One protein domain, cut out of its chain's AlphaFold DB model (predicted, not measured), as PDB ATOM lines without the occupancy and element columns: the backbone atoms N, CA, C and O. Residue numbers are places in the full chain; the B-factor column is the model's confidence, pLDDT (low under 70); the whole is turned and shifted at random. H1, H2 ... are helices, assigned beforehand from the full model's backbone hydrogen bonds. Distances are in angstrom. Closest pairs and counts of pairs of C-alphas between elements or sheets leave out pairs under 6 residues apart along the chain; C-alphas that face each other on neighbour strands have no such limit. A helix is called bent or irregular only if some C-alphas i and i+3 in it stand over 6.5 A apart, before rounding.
ATOM      1  N   ARG A 242      24.562   1.832 -19.777       91.94
ATOM      2  CA  ARG A 242      25.739   2.509 -20.341       91.94
ATOM      3  C   ARG A 242      25.780   3.998 -19.999       91.94
ATOM      4  O   ARG A 242      26.850   4.532 -19.743       91.94
ATOM      5  N   ALA A 243      24.634   4.675 -20.012       94.06
ATOM      6  CA  ALA A 243      24.543   6.092 -19.670       94.06
ATOM      7  C   ALA A 243      24.803   6.370 -18.180       94.06
ATOM      8  O   ALA A 243      25.299   7.442 -17.834       94.06
ATOM      9  N   LEU A 244      24.473   5.422 -17.299       93.19
ATOM     10  CA  LEU A 244      24.699   5.517 -15.855       93.19
ATOM     11  C   LEU A 244      26.117   5.078 -15.445       93.19
ATOM     12  O   LEU A 244      26.612   5.525 -14.406       93.19
ATOM     13  N   SER A 245      26.786   4.275 -16.277       89.06
ATOM     14  CA  SER A 245      28.184   3.843 -16.142       89.06
ATOM     15  C   SER A 245      29.166   4.958 -16.510       89.06
ATOM     16  O   SER A 245      29.767   4.986 -17.582       89.06
ATOM     17  N   LEU A 246      29.303   5.913 -15.596       90.31
ATOM     18  CA  LEU A 246      30.186   7.071 -15.718       90.31
ATOM     19  C   LEU A 246      31.654   6.726 -15.388       90.31
ATOM     20  O   LEU A 246      31.900   5.823 -14.584       90.31
ATOM     21  N   PRO A 247      32.636   7.457 -15.955       88.69
ATOM     22  CA  PRO A 247      34.053   7.164 -15.756       88.69
ATOM     23  C   PRO A 247      34.466   7.306 -14.286       88.69
ATOM     24  O   PRO A 247      34.234   8.333 -13.651       88.69
ATOM     25  N   VAL A 248      35.120   6.270 -13.754       88.12
ATOM     26  CA  VAL A 248      35.646   6.256 -12.378       88.12
ATOM     27  C   VAL A 248      36.941   7.064 -12.284       88.12
ATOM     28  O   VAL A 248      37.105   7.883 -11.387       88.12
ATOM     29  N   VAL A 249      37.855   6.846 -13.232       90.38
ATOM     30  CA  VAL A 249      39.078   7.633 -13.426       90.38
ATOM     31  C   VAL A 249      39.052   8.135 -14.866       90.38
ATOM     32  O   VAL A 249      39.210   7.351 -15.804       90.38
ATOM     33  N   ALA A 250      38.782   9.428 -15.033       91.56
ATOM     34  CA  ALA A 250      38.745  10.079 -16.340       91.56
ATOM     35  C   ALA A 250      40.147  10.538 -16.764       91.56
ATOM     36  O   ALA A 250      40.914  11.010 -15.923       91.56
ATOM     37  N   ASP A 251      40.468  10.451 -18.050       90.31
ATOM     38  CA  ASP A 251      41.746  10.904 -18.614       90.31
ATOM     39  C   ASP A 251      41.785  12.426 -18.780       90.31
ATOM     40  O   ASP A 251      42.820  13.061 -18.577       90.31
ATOM     41  N   ALA A 252      40.635  13.030 -19.088       93.06
ATOM     42  CA  ALA A 252      40.484  14.468 -19.275       93.06
ATOM     43  C   ALA A 252      39.084  14.949 -18.871       93.06
ATOM     44  O   ALA A 252      38.123  14.179 -18.849       93.06
ATOM     45  N   ALA A 253      38.948  16.249 -18.588       94.69
ATOM     46  CA  ALA A 253      37.650  16.855 -18.273       94.69
ATOM     47  C   ALA A 253      36.633  16.696 -19.426       94.69
ATOM     48  O   ALA A 253      35.439  16.554 -19.182       94.69
ATOM     49  N   SER A 254      37.102  16.619 -20.677       95.12
ATOM     50  CA  SER A 254      36.243  16.365 -21.837       95.12
ATOM     51  C   SER A 254      35.578  14.984 -21.811       95.12
ATOM     52  O   SER A 254      34.437  14.872 -22.242       95.12
ATOM     53  N   GLU A 255      36.225  13.945 -21.265       92.94
ATOM     54  CA  GLU A 255      35.609  12.612 -21.110       92.94
ATOM     55  C   GLU A 255      34.418  12.678 -20.139       92.94
ATOM     56  O   GLU A 255      33.363  12.088 -20.384       92.94
ATOM     57  N   ILE A 256      34.555  13.459 -19.061       95.19
ATOM     58  CA  ILE A 256      33.470  13.736 -18.113       95.19
ATOM     59  C   ILE A 256      32.315  14.462 -18.813       95.19
ATOM     60  O   ILE A 256      31.154  14.080 -18.636       95.19
ATOM     61  N   ASP A 257      32.616  15.491 -19.608       96.69
ATOM     62  CA  ASP A 257      31.609  16.260 -20.343       96.69
ATOM     63  C   ASP A 257      30.866  15.397 -21.374       96.69
ATOM     64  O   ASP A 257      29.635  15.434 -21.440       96.69
ATOM     65  N   GLU A 258      31.587  14.564 -22.127       95.38
ATOM     66  CA  GLU A 258      31.018  13.629 -23.101       95.38
ATOM     67  C   GLU A 258      30.108  12.590 -22.436       95.38
ATOM     68  O   GLU A 258      28.977  12.381 -22.885       95.38
ATOM     69  N   ALA A 259      30.549  11.981 -21.330       94.25
ATOM     70  CA  ALA A 259      29.751  11.009 -20.586       94.25
ATOM     71  C   ALA A 259      28.458  11.637 -20.037       94.25
ATOM     72  O   ALA A 259      27.378  11.045 -20.115       94.25
ATOM     73  N   ARG A 260      28.534  12.875 -19.531       97.06
ATOM     74  CA  ARG A 260      27.365  13.615 -19.027       97.06
ATOM     75  C   ARG A 260      26.415  14.033 -20.148       97.06
ATOM     76  O   ARG A 260      25.200  13.957 -19.964       97.06
ATOM     77  N   ALA A 261      26.940  14.441 -21.302       97.50
ATOM     78  CA  ALA A 261      26.135  14.739 -22.483       97.50
ATOM     79  C   ALA A 261      25.410  13.484 -22.993       97.50
ATOM     80  O   ALA A 261      24.218  13.543 -23.301       97.50
ATOM     81  N   PHE A 262      26.092  12.333 -23.005       96.12
ATOM     82  CA  PHE A 262      25.489  11.051 -23.356       96.12
ATOM     83  C   PHE A 262      24.389  10.637 -22.368       96.12
ATOM     84  O   PHE A 262      23.313  10.215 -22.803       96.12
ATOM     85  N   LEU A 263      24.606  10.822 -21.061       97.31
ATOM     86  CA  LEU A 263      23.576  10.589 -20.048       97.31
ATOM     87  C   LEU A 263      22.351  11.476 -20.282       97.31
ATOM     88  O   LEU A 263      21.238  10.965 -20.345       97.31
ATOM     89  N   ARG A 264      22.549  12.785 -20.470       98.06
ATOM     90  CA  ARG A 264      21.463  13.736 -20.750       98.06
ATOM     91  C   ARG A 264      20.628  13.300 -21.954       98.06
ATOM     92  O   ARG A 264      19.422  13.128 -21.817       98.06
ATOM     93  N   ALA A 265      21.283  13.076 -23.093       98.06
ATOM     94  CA  ALA A 265      20.615  12.683 -24.329       98.06
ATOM     95  C   ALA A 265      19.865  11.350 -24.182       98.06
ATOM     96  O   ALA A 265      18.762  11.200 -24.702       98.06
ATOM     97  N   THR A 266      20.440  10.397 -23.442       97.12
ATOM     98  CA  THR A 266      19.796   9.106 -23.176       97.12
ATOM     99  C   THR A 266      18.554   9.264 -22.304       97.12
ATOM    100  O   THR A 266      17.537   8.641 -22.598       97.12
ATOM    101  N   LEU A 267      18.595  10.100 -21.261       97.44
ATOM    102  CA  LEU A 267      17.419  10.367 -20.429       97.44
ATOM    103  C   LEU A 267      16.295  11.010 -21.250       97.44
ATOM    104  O   LEU A 267      15.154  10.563 -21.156       97.44
ATOM    105  N   ASP A 268      16.617  12.001 -22.083       96.50
ATOM    106  CA  ASP A 268      15.634  12.684 -22.932       96.50
ATOM    107  C   ASP A 268      14.982  11.712 -23.933       96.50
ATOM    108  O   ASP A 268      13.758  11.645 -24.030       96.50
ATOM    109  N   GLU A 269      15.789  10.898 -24.623       96.19
ATOM    110  CA  GLU A 269      15.307   9.881 -25.566       96.19
ATOM    111  C   GLU A 269      14.421   8.831 -24.879       96.19
ATOM    112  O   GLU A 269      13.333   8.507 -25.359       96.19
ATOM    113  N   LEU A 270      14.880   8.278 -23.752       96.06
ATOM    114  CA  LEU A 270      14.175   7.195 -23.073       96.06
ATOM    115  C   LEU A 270      12.868   7.657 -22.437       96.06
ATOM    116  O   LEU A 270      11.926   6.872 -22.396       96.06
ATOM    117  N   ARG A 271      12.770   8.908 -21.975       95.00
ATOM    118  CA  ARG A 271      11.508   9.439 -21.438       95.00
ATOM    119  C   ARG A 271      10.413   9.457 -22.495       95.00
ATOM    120  O   ARG A 271       9.307   9.001 -22.221       95.00
ATOM    121  N   GLU A 272      10.721   9.916 -23.705       94.50
ATOM    122  CA  GLU A 272       9.752   9.898 -24.806       94.50
ATOM    123  C   GLU A 272       9.355   8.463 -25.172       94.50
ATOM    124  O   GLU A 272       8.171   8.144 -25.246       94.50
ATOM    125  N   ARG A 273      10.326   7.551 -25.270       94.19
ATOM    126  CA  ARG A 273      10.061   6.139 -25.592       94.19
ATOM    127  C   ARG A 273       9.233   5.419 -24.523       94.19
ATOM    128  O   ARG A 273       8.333   4.646 -24.848       94.19
ATOM    129  N   VAL A 274       9.486   5.696 -23.244       94.56
ATOM    130  CA  VAL A 274       8.682   5.172 -22.127       94.56
ATOM    131  C   VAL A 274       7.244   5.690 -22.202       94.56
ATOM    132  O   VAL A 274       6.306   4.913 -22.019       94.56
ATOM    133  N   ARG A 275       7.038   6.965 -22.557       93.12
ATOM    134  CA  ARG A 275       5.695   7.537 -22.786       93.12
ATOM    135  C   ARG A 275       4.977   6.907 -23.978       93.12
ATOM    136  O   ARG A 275       3.754   6.782 -23.949       93.12
ATOM    137  N   GLU A 276       5.721   6.467 -24.987       93.81
ATOM    138  CA  GLU A 276       5.213   5.697 -26.130       93.81
ATOM    139  C   GLU A 276       4.951   4.211 -25.804       93.81
ATOM    140  O   GLU A 276       4.411   3.477 -26.634       93.81
ATOM    141  N   GLY A 277       5.263   3.767 -24.582       91.31
ATOM    142  CA  GLY A 277       4.947   2.433 -24.070       91.31
ATOM    143  C   GLY A 277       6.131   1.468 -23.997       91.31
ATOM    144  O   GLY A 277       5.922   0.280 -23.725       91.31
ATOM    145  N   GLU A 278       7.363   1.932 -24.224       91.56
ATOM    146  CA  GLU A 278       8.549   1.104 -24.020       91.56
ATOM    147  C   GLU A 278       8.781   0.808 -22.536       91.56
ATOM    148  O   GLU A 278       8.700   1.682 -21.676       91.56
ATOM    149  N   LYS A 279       9.083  -0.455 -22.231       90.88
ATOM    150  CA  LYS A 279       9.356  -0.900 -20.865       90.88
ATOM    151  C   LYS A 279      10.851  -0.919 -20.606       90.88
ATOM    152  O   LYS A 279      11.617  -1.432 -21.420       90.88
ATOM    153  N   LEU A 280      11.241  -0.438 -19.433       91.94
ATOM    154  CA  LEU A 280      12.593  -0.600 -18.917       91.94
ATOM    155  C   LEU A 280      12.635  -1.755 -17.919       91.94
ATOM    156  O   LEU A 280      11.672  -2.030 -17.204       91.94
ATOM    157  N   LEU A 281      13.772  -2.440 -17.878       88.44
ATOM    158  CA  LEU A 281      14.090  -3.349 -16.793       88.44
ATOM    159  C   LEU A 281      14.297  -2.535 -15.505       88.44
ATOM    160  O   LEU A 281      14.781  -1.402 -15.570       88.44
ATOM    161  N   PRO A 282      13.984  -3.110 -14.330       85.38
ATOM    162  CA  PRO A 282      14.236  -2.455 -13.054       85.38
ATOM    163  C   PRO A 282      15.702  -2.044 -12.908       85.38
ATOM    164  O   PRO A 282      16.592  -2.778 -13.333       85.38
ATOM    165  N   LEU A 283      15.967  -0.930 -12.218       86.75
ATOM    166  CA  LEU A 283      17.324  -0.387 -12.050       86.75
ATOM    167  C   LEU A 283      18.331  -1.407 -11.483       86.75
ATOM    168  O   LEU A 283      19.500  -1.397 -11.851       86.75
ATOM    169  N   VAL A 284      17.872  -2.338 -10.639       84.19
ATOM    170  CA  VAL A 284      18.693  -3.441 -10.103       84.19
ATOM    171  C   VAL A 284      19.274  -4.364 -11.185       84.19
ATOM    172  O   VAL A 284      20.282  -5.017 -10.941       84.19
ATOM    173  N   ALA A 285      18.660  -4.420 -12.369       82.00
ATOM    174  CA  ALA A 285      19.134  -5.168 -13.534       82.00
ATOM    175  C   ALA A 285      19.971  -4.311 -14.507       82.00
ATOM    176  O   ALA A 285      20.461  -4.831 -15.504       82.00
ATOM    177  N   VAL A 286      20.110  -3.011 -14.224       79.94
ATOM    178  CA  VAL A 286      20.713  -1.971 -15.080       79.94
ATOM    179  C   VAL A 286      21.967  -1.368 -14.413       79.94
ATOM    180  O   VAL A 286      22.451  -0.335 -14.834       79.94
ATOM    181  N   GLY A 287      22.489  -1.964 -13.336       75.12
ATOM    182  CA  GLY A 287      23.765  -1.564 -12.716       75.12
ATOM    183  C   GLY A 287      23.662  -0.581 -11.542       75.12
ATOM    184  O   GLY A 287      24.466  -0.677 -10.618       75.12
ATOM    185  N   GLY A 288      22.639   0.281 -11.491       87.19
ATOM    186  CA  GLY A 288      22.378   1.172 -10.349       87.19
ATOM    187  C   GLY A 288      22.349   2.666 -10.685       87.19
ATOM    188  O   GLY A 288      22.469   3.045 -11.848       87.19
ATOM    189  N   PRO A 289      22.120   3.538  -9.685       90.38
ATOM    190  CA  PRO A 289      22.140   4.984  -9.884       90.38
ATOM    191  C   PRO A 289      23.562   5.471 -10.227       90.38
ATOM    192  O   PRO A 289      24.545   4.818  -9.874       90.38
ATOM    193  N   PRO A 290      23.706   6.646 -10.865       91.38
ATOM    194  CA  PRO A 290      24.986   7.126 -11.377       91.38
ATOM    195  C   PRO A 290      25.845   7.709 -10.240       91.38
ATOM    196  O   PRO A 290      25.927   8.925 -10.043       91.38
ATOM    197  N   PHE A 291      26.475   6.825  -9.460       90.44
ATOM    198  CA  PHE A 291      27.243   7.168  -8.257       90.44
ATOM    199  C   PHE A 291      28.401   8.141  -8.534       90.44
ATOM    200  O   PHE A 291      28.734   8.958  -7.672       90.44
ATOM    201  N   MET A 292      28.994   8.102  -9.734       93.00
ATOM    202  CA  MET A 292      30.159   8.937 -10.050       93.00
ATOM    203  C   MET A 292      29.822  10.410 -10.345       93.00
ATOM    204  O   MET A 292      30.722  11.248 -10.320       93.00
ATOM    205  N   LEU A 293      28.542  10.778 -10.528       94.31
ATOM    206  CA  LEU A 293      28.149  12.173 -10.799       94.31
ATOM    207  C   LEU A 293      28.662  13.163  -9.745       94.31
ATOM    208  O   LEU A 293      29.000  14.297 -10.094       94.31
ATOM    209  N   ALA A 294      28.738  12.756  -8.474       94.00
ATOM    210  CA  ALA A 294      29.224  13.603  -7.386       94.00
ATOM    211  C   ALA A 294      30.654  14.113  -7.622       94.00
ATOM    212  O   ALA A 294      31.011  15.188  -7.154       94.00
ATOM    213  N   TYR A 295      31.483  13.359  -8.343       94.81
ATOM    214  CA  TYR A 295      32.920  13.618  -8.461       94.81
ATOM    215  C   TYR A 295      33.289  14.423  -9.716       94.81
ATOM    216  O   TYR A 295      34.438  14.816  -9.888       94.81
ATOM    217  N   HIS A 296      32.311  14.725 -10.576       94.31
ATOM    218  CA  HIS A 296      32.514  15.412 -11.856       94.31
ATOM    219  C   HIS A 296      32.589  16.952 -11.740       94.31
ATOM    220  O   HIS A 296      32.643  17.632 -12.759       94.31
ATOM    221  N   GLY A 297      32.511  17.534 -10.534       93.19
ATOM    222  CA  GLY A 297      32.649  18.992 -10.336       93.19
ATOM    223  C   GLY A 297      31.508  19.864 -10.898       93.19
ATOM    224  O   GLY A 297      31.628  21.088 -11.012       93.19
ATOM    225  N   GLN A 298      30.366  19.263 -11.247       94.50
ATOM    226  CA  GLN A 298      29.249  19.940 -11.921       94.50
ATOM    227  C   GLN A 298      27.918  19.810 -11.166       94.50
ATOM    228  O   GLN A 298      27.766  18.973 -10.278       94.50
ATOM    229  N   ASP A 299      26.949  20.663 -11.506       95.12
ATOM    230  CA  ASP A 299      25.597  20.582 -10.946       95.12
ATOM    231  C   ASP A 299      24.905  19.305 -11.448       95.12
ATOM    232  O   ASP A 299      24.985  18.963 -12.634       95.12
ATOM    233  N   ASN A 300      24.255  18.584 -10.538       95.69
ATOM    234  CA  ASN A 300      23.615  17.305 -10.822       95.69
ATOM    235  C   ASN A 300      22.091  17.345 -10.662       95.69
ATOM    236  O   ASN A 300      21.441  16.382 -11.059       95.69
ATOM    237  N   LEU A 301      21.496  18.431 -10.150       96.00
ATOM    238  CA  LEU A 301      20.077  18.473  -9.785       96.00
ATOM    239  C   LEU A 301      19.163  18.148 -10.968       96.00
ATOM    240  O   LEU A 301      18.245  17.338 -10.842       96.00
ATOM    241  N   ALA A 302      19.432  18.738 -12.133       96.88
ATOM    242  CA  ALA A 302      18.650  18.469 -13.336       96.88
ATOM    243  C   ALA A 302      18.763  16.995 -13.770       96.88
ATOM    244  O   ALA A 302      17.749  16.346 -13.992       96.88
ATOM    245  N   LEU A 303      19.984  16.441 -13.838       97.00
ATOM    246  CA  LEU A 303      20.204  15.024 -14.191       97.00
ATOM    247  C   LEU A 303      19.489  14.084 -13.212       97.00
ATOM    248  O   LEU A 303      18.845  13.127 -13.632       97.00
ATOM    249  N   ARG A 304      19.581  14.378 -11.910       96.06
ATOM    250  CA  ARG A 304      18.962  13.591 -10.838       96.06
ATOM    251  C   ARG A 304      17.439  13.598 -10.943       96.06
ATOM    252  O   ARG A 304      16.829  12.535 -10.883       96.06
ATOM    253  N   ARG A 305      16.829  14.768 -11.164       96.81
ATOM    254  CA  ARG A 305      15.376  14.896 -11.370       96.81
ATOM    255  C   ARG A 305      14.902  14.159 -12.618       96.81
ATOM    256  O   ARG A 305      13.887  13.475 -12.559       96.81
ATOM    257  N   ASP A 306      15.630  14.271 -13.727       96.81
ATOM    258  CA  ASP A 306      15.242  13.610 -14.976       96.81
ATOM    259  C   ASP A 306      15.357  12.086 -14.881       96.81
ATOM    260  O   ASP A 306      14.469  11.381 -15.358       96.81
ATOM    261  N   LEU A 307      16.392  11.574 -14.205       96.19
ATOM    262  CA  LEU A 307      16.509  10.147 -13.908       96.19
ATOM    263  C   LEU A 307      15.371   9.671 -12.999       96.19
ATOM    264  O   LEU A 307      14.733   8.664 -13.301       96.19
ATOM    265  N   ALA A 308      15.089  10.388 -11.909       95.44
ATOM    266  CA  ALA A 308      14.000  10.028 -11.006       95.44
ATOM    267  C   ALA A 308      12.642  10.029 -11.728       95.44
ATOM    268  O   ALA A 308      11.858   9.091 -11.581       95.44
ATOM    269  N   ALA A 309      12.387  11.035 -12.568       94.75
ATOM    270  CA  ALA A 309      11.184  11.102 -13.387       94.75
ATOM    271  C   ALA A 309      11.096   9.926 -14.372       94.75
ATOM    272  O   ALA A 309      10.066   9.260 -14.410       94.75
ATOM    273  N   LEU A 310      12.172   9.621 -15.110       95.62
ATOM    274  CA  LEU A 310      12.218   8.477 -16.027       95.62
ATOM    275  C   LEU A 310      11.892   7.164 -15.308       95.62
ATOM    276  O   LEU A 310      11.061   6.396 -15.786       95.62
ATOM    277  N   LEU A 311      12.518   6.908 -14.156       94.62
ATOM    278  CA  LEU A 311      12.296   5.675 -13.399       94.62
ATOM    279  C   LEU A 311      10.858   5.577 -12.880       94.62
ATOM    280  O   LEU A 311      10.254   4.512 -12.968       94.62
ATOM    281  N   ARG A 312      10.281   6.679 -12.385       92.44
ATOM    282  CA  ARG A 312       8.883   6.711 -11.928       92.44
ATOM    283  C   ARG A 312       7.895   6.528 -13.088       92.44
ATOM    284  O   ARG A 312       6.897   5.835 -12.916       92.44
ATOM    285  N   GLU A 313       8.173   7.121 -14.252       92.62
ATOM    286  CA  GLU A 313       7.381   6.952 -15.481       92.62
ATOM    287  C   GLU A 313       7.458   5.497 -15.997       92.62
ATOM    288  O   GLU A 313       6.438   4.932 -16.390       92.62
ATOM    289  N   ALA A 314       8.636   4.866 -15.939       92.38
ATOM    290  CA  ALA A 314       8.859   3.497 -16.417       92.38
ATOM    291  C   ALA A 314       8.342   2.405 -15.462       92.38
ATOM    292  O   ALA A 314       7.968   1.324 -15.921       92.38
TER     293      ALA A 314
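AT A GLANCE: This is residues 242 to 314 of the 698 residues of a protein of Deinococcus yavapaiensis KR-236 (UniProt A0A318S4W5). One long helix, H1, makes the length of the domain, and a shorter helix, H3, packs side by side with its second half, slightly tilted. A long loop, residues 276 to 290, arches back from the end of H1 to the short helix H2, which lies near the first half of H1. The printed part has 73 residues, with three named helices in the order H1, H2, H3 and no named strand; the class is all helix. It is compact, with a radius of gyration of the C-alphas of 12.5 A, yet elongated, spanning 38 by 20 by 17 A.

IN THESE COORDINATES: The printed part begins at Arg 242, with C-alpha at (25.739, 2.509, -20.341). H1, residues 253 to 275, starts at C-alpha 253 at (37.650, 16.855, -18.273) and is 33.6 A long. H2, residues 291 to 295, is 8.6 A long and only just irregular: C-alphas 291 and 294 are 6.8 A apart. H3, residues 301 to 314, is 19.9 A long and ends at C-alpha 314 at (8.859, 3.497, -16.417).

HOW THE PARTS SIT: H1 and H3 touch, the closest C-alphas being those of Arg 271 and Leu 310, 5.5 A apart. They run the same way at a shallow tilt of 32 degrees. H1 and H2 are near each other, their closest C-alphas 8.4 A apart. H2 and H3 are apart. In H3 every O i to N i+4 pair is within hydrogen-bond range; in H1 18 of 19 are, and in H2 0 of 1, beside 1 of 2 O i to N i+3 pairs.

THE WHOLE: The two C-alphas farthest apart, those of Asp 251 and Gly 277, are 38.2 A apart. The printed part has no cut. The link from H1 to H2 is long, with 15 residues; that from H2 to H3 is tight, with 5. The mean pLDDT of the printed part is 93.0, and no printed residue is under 70.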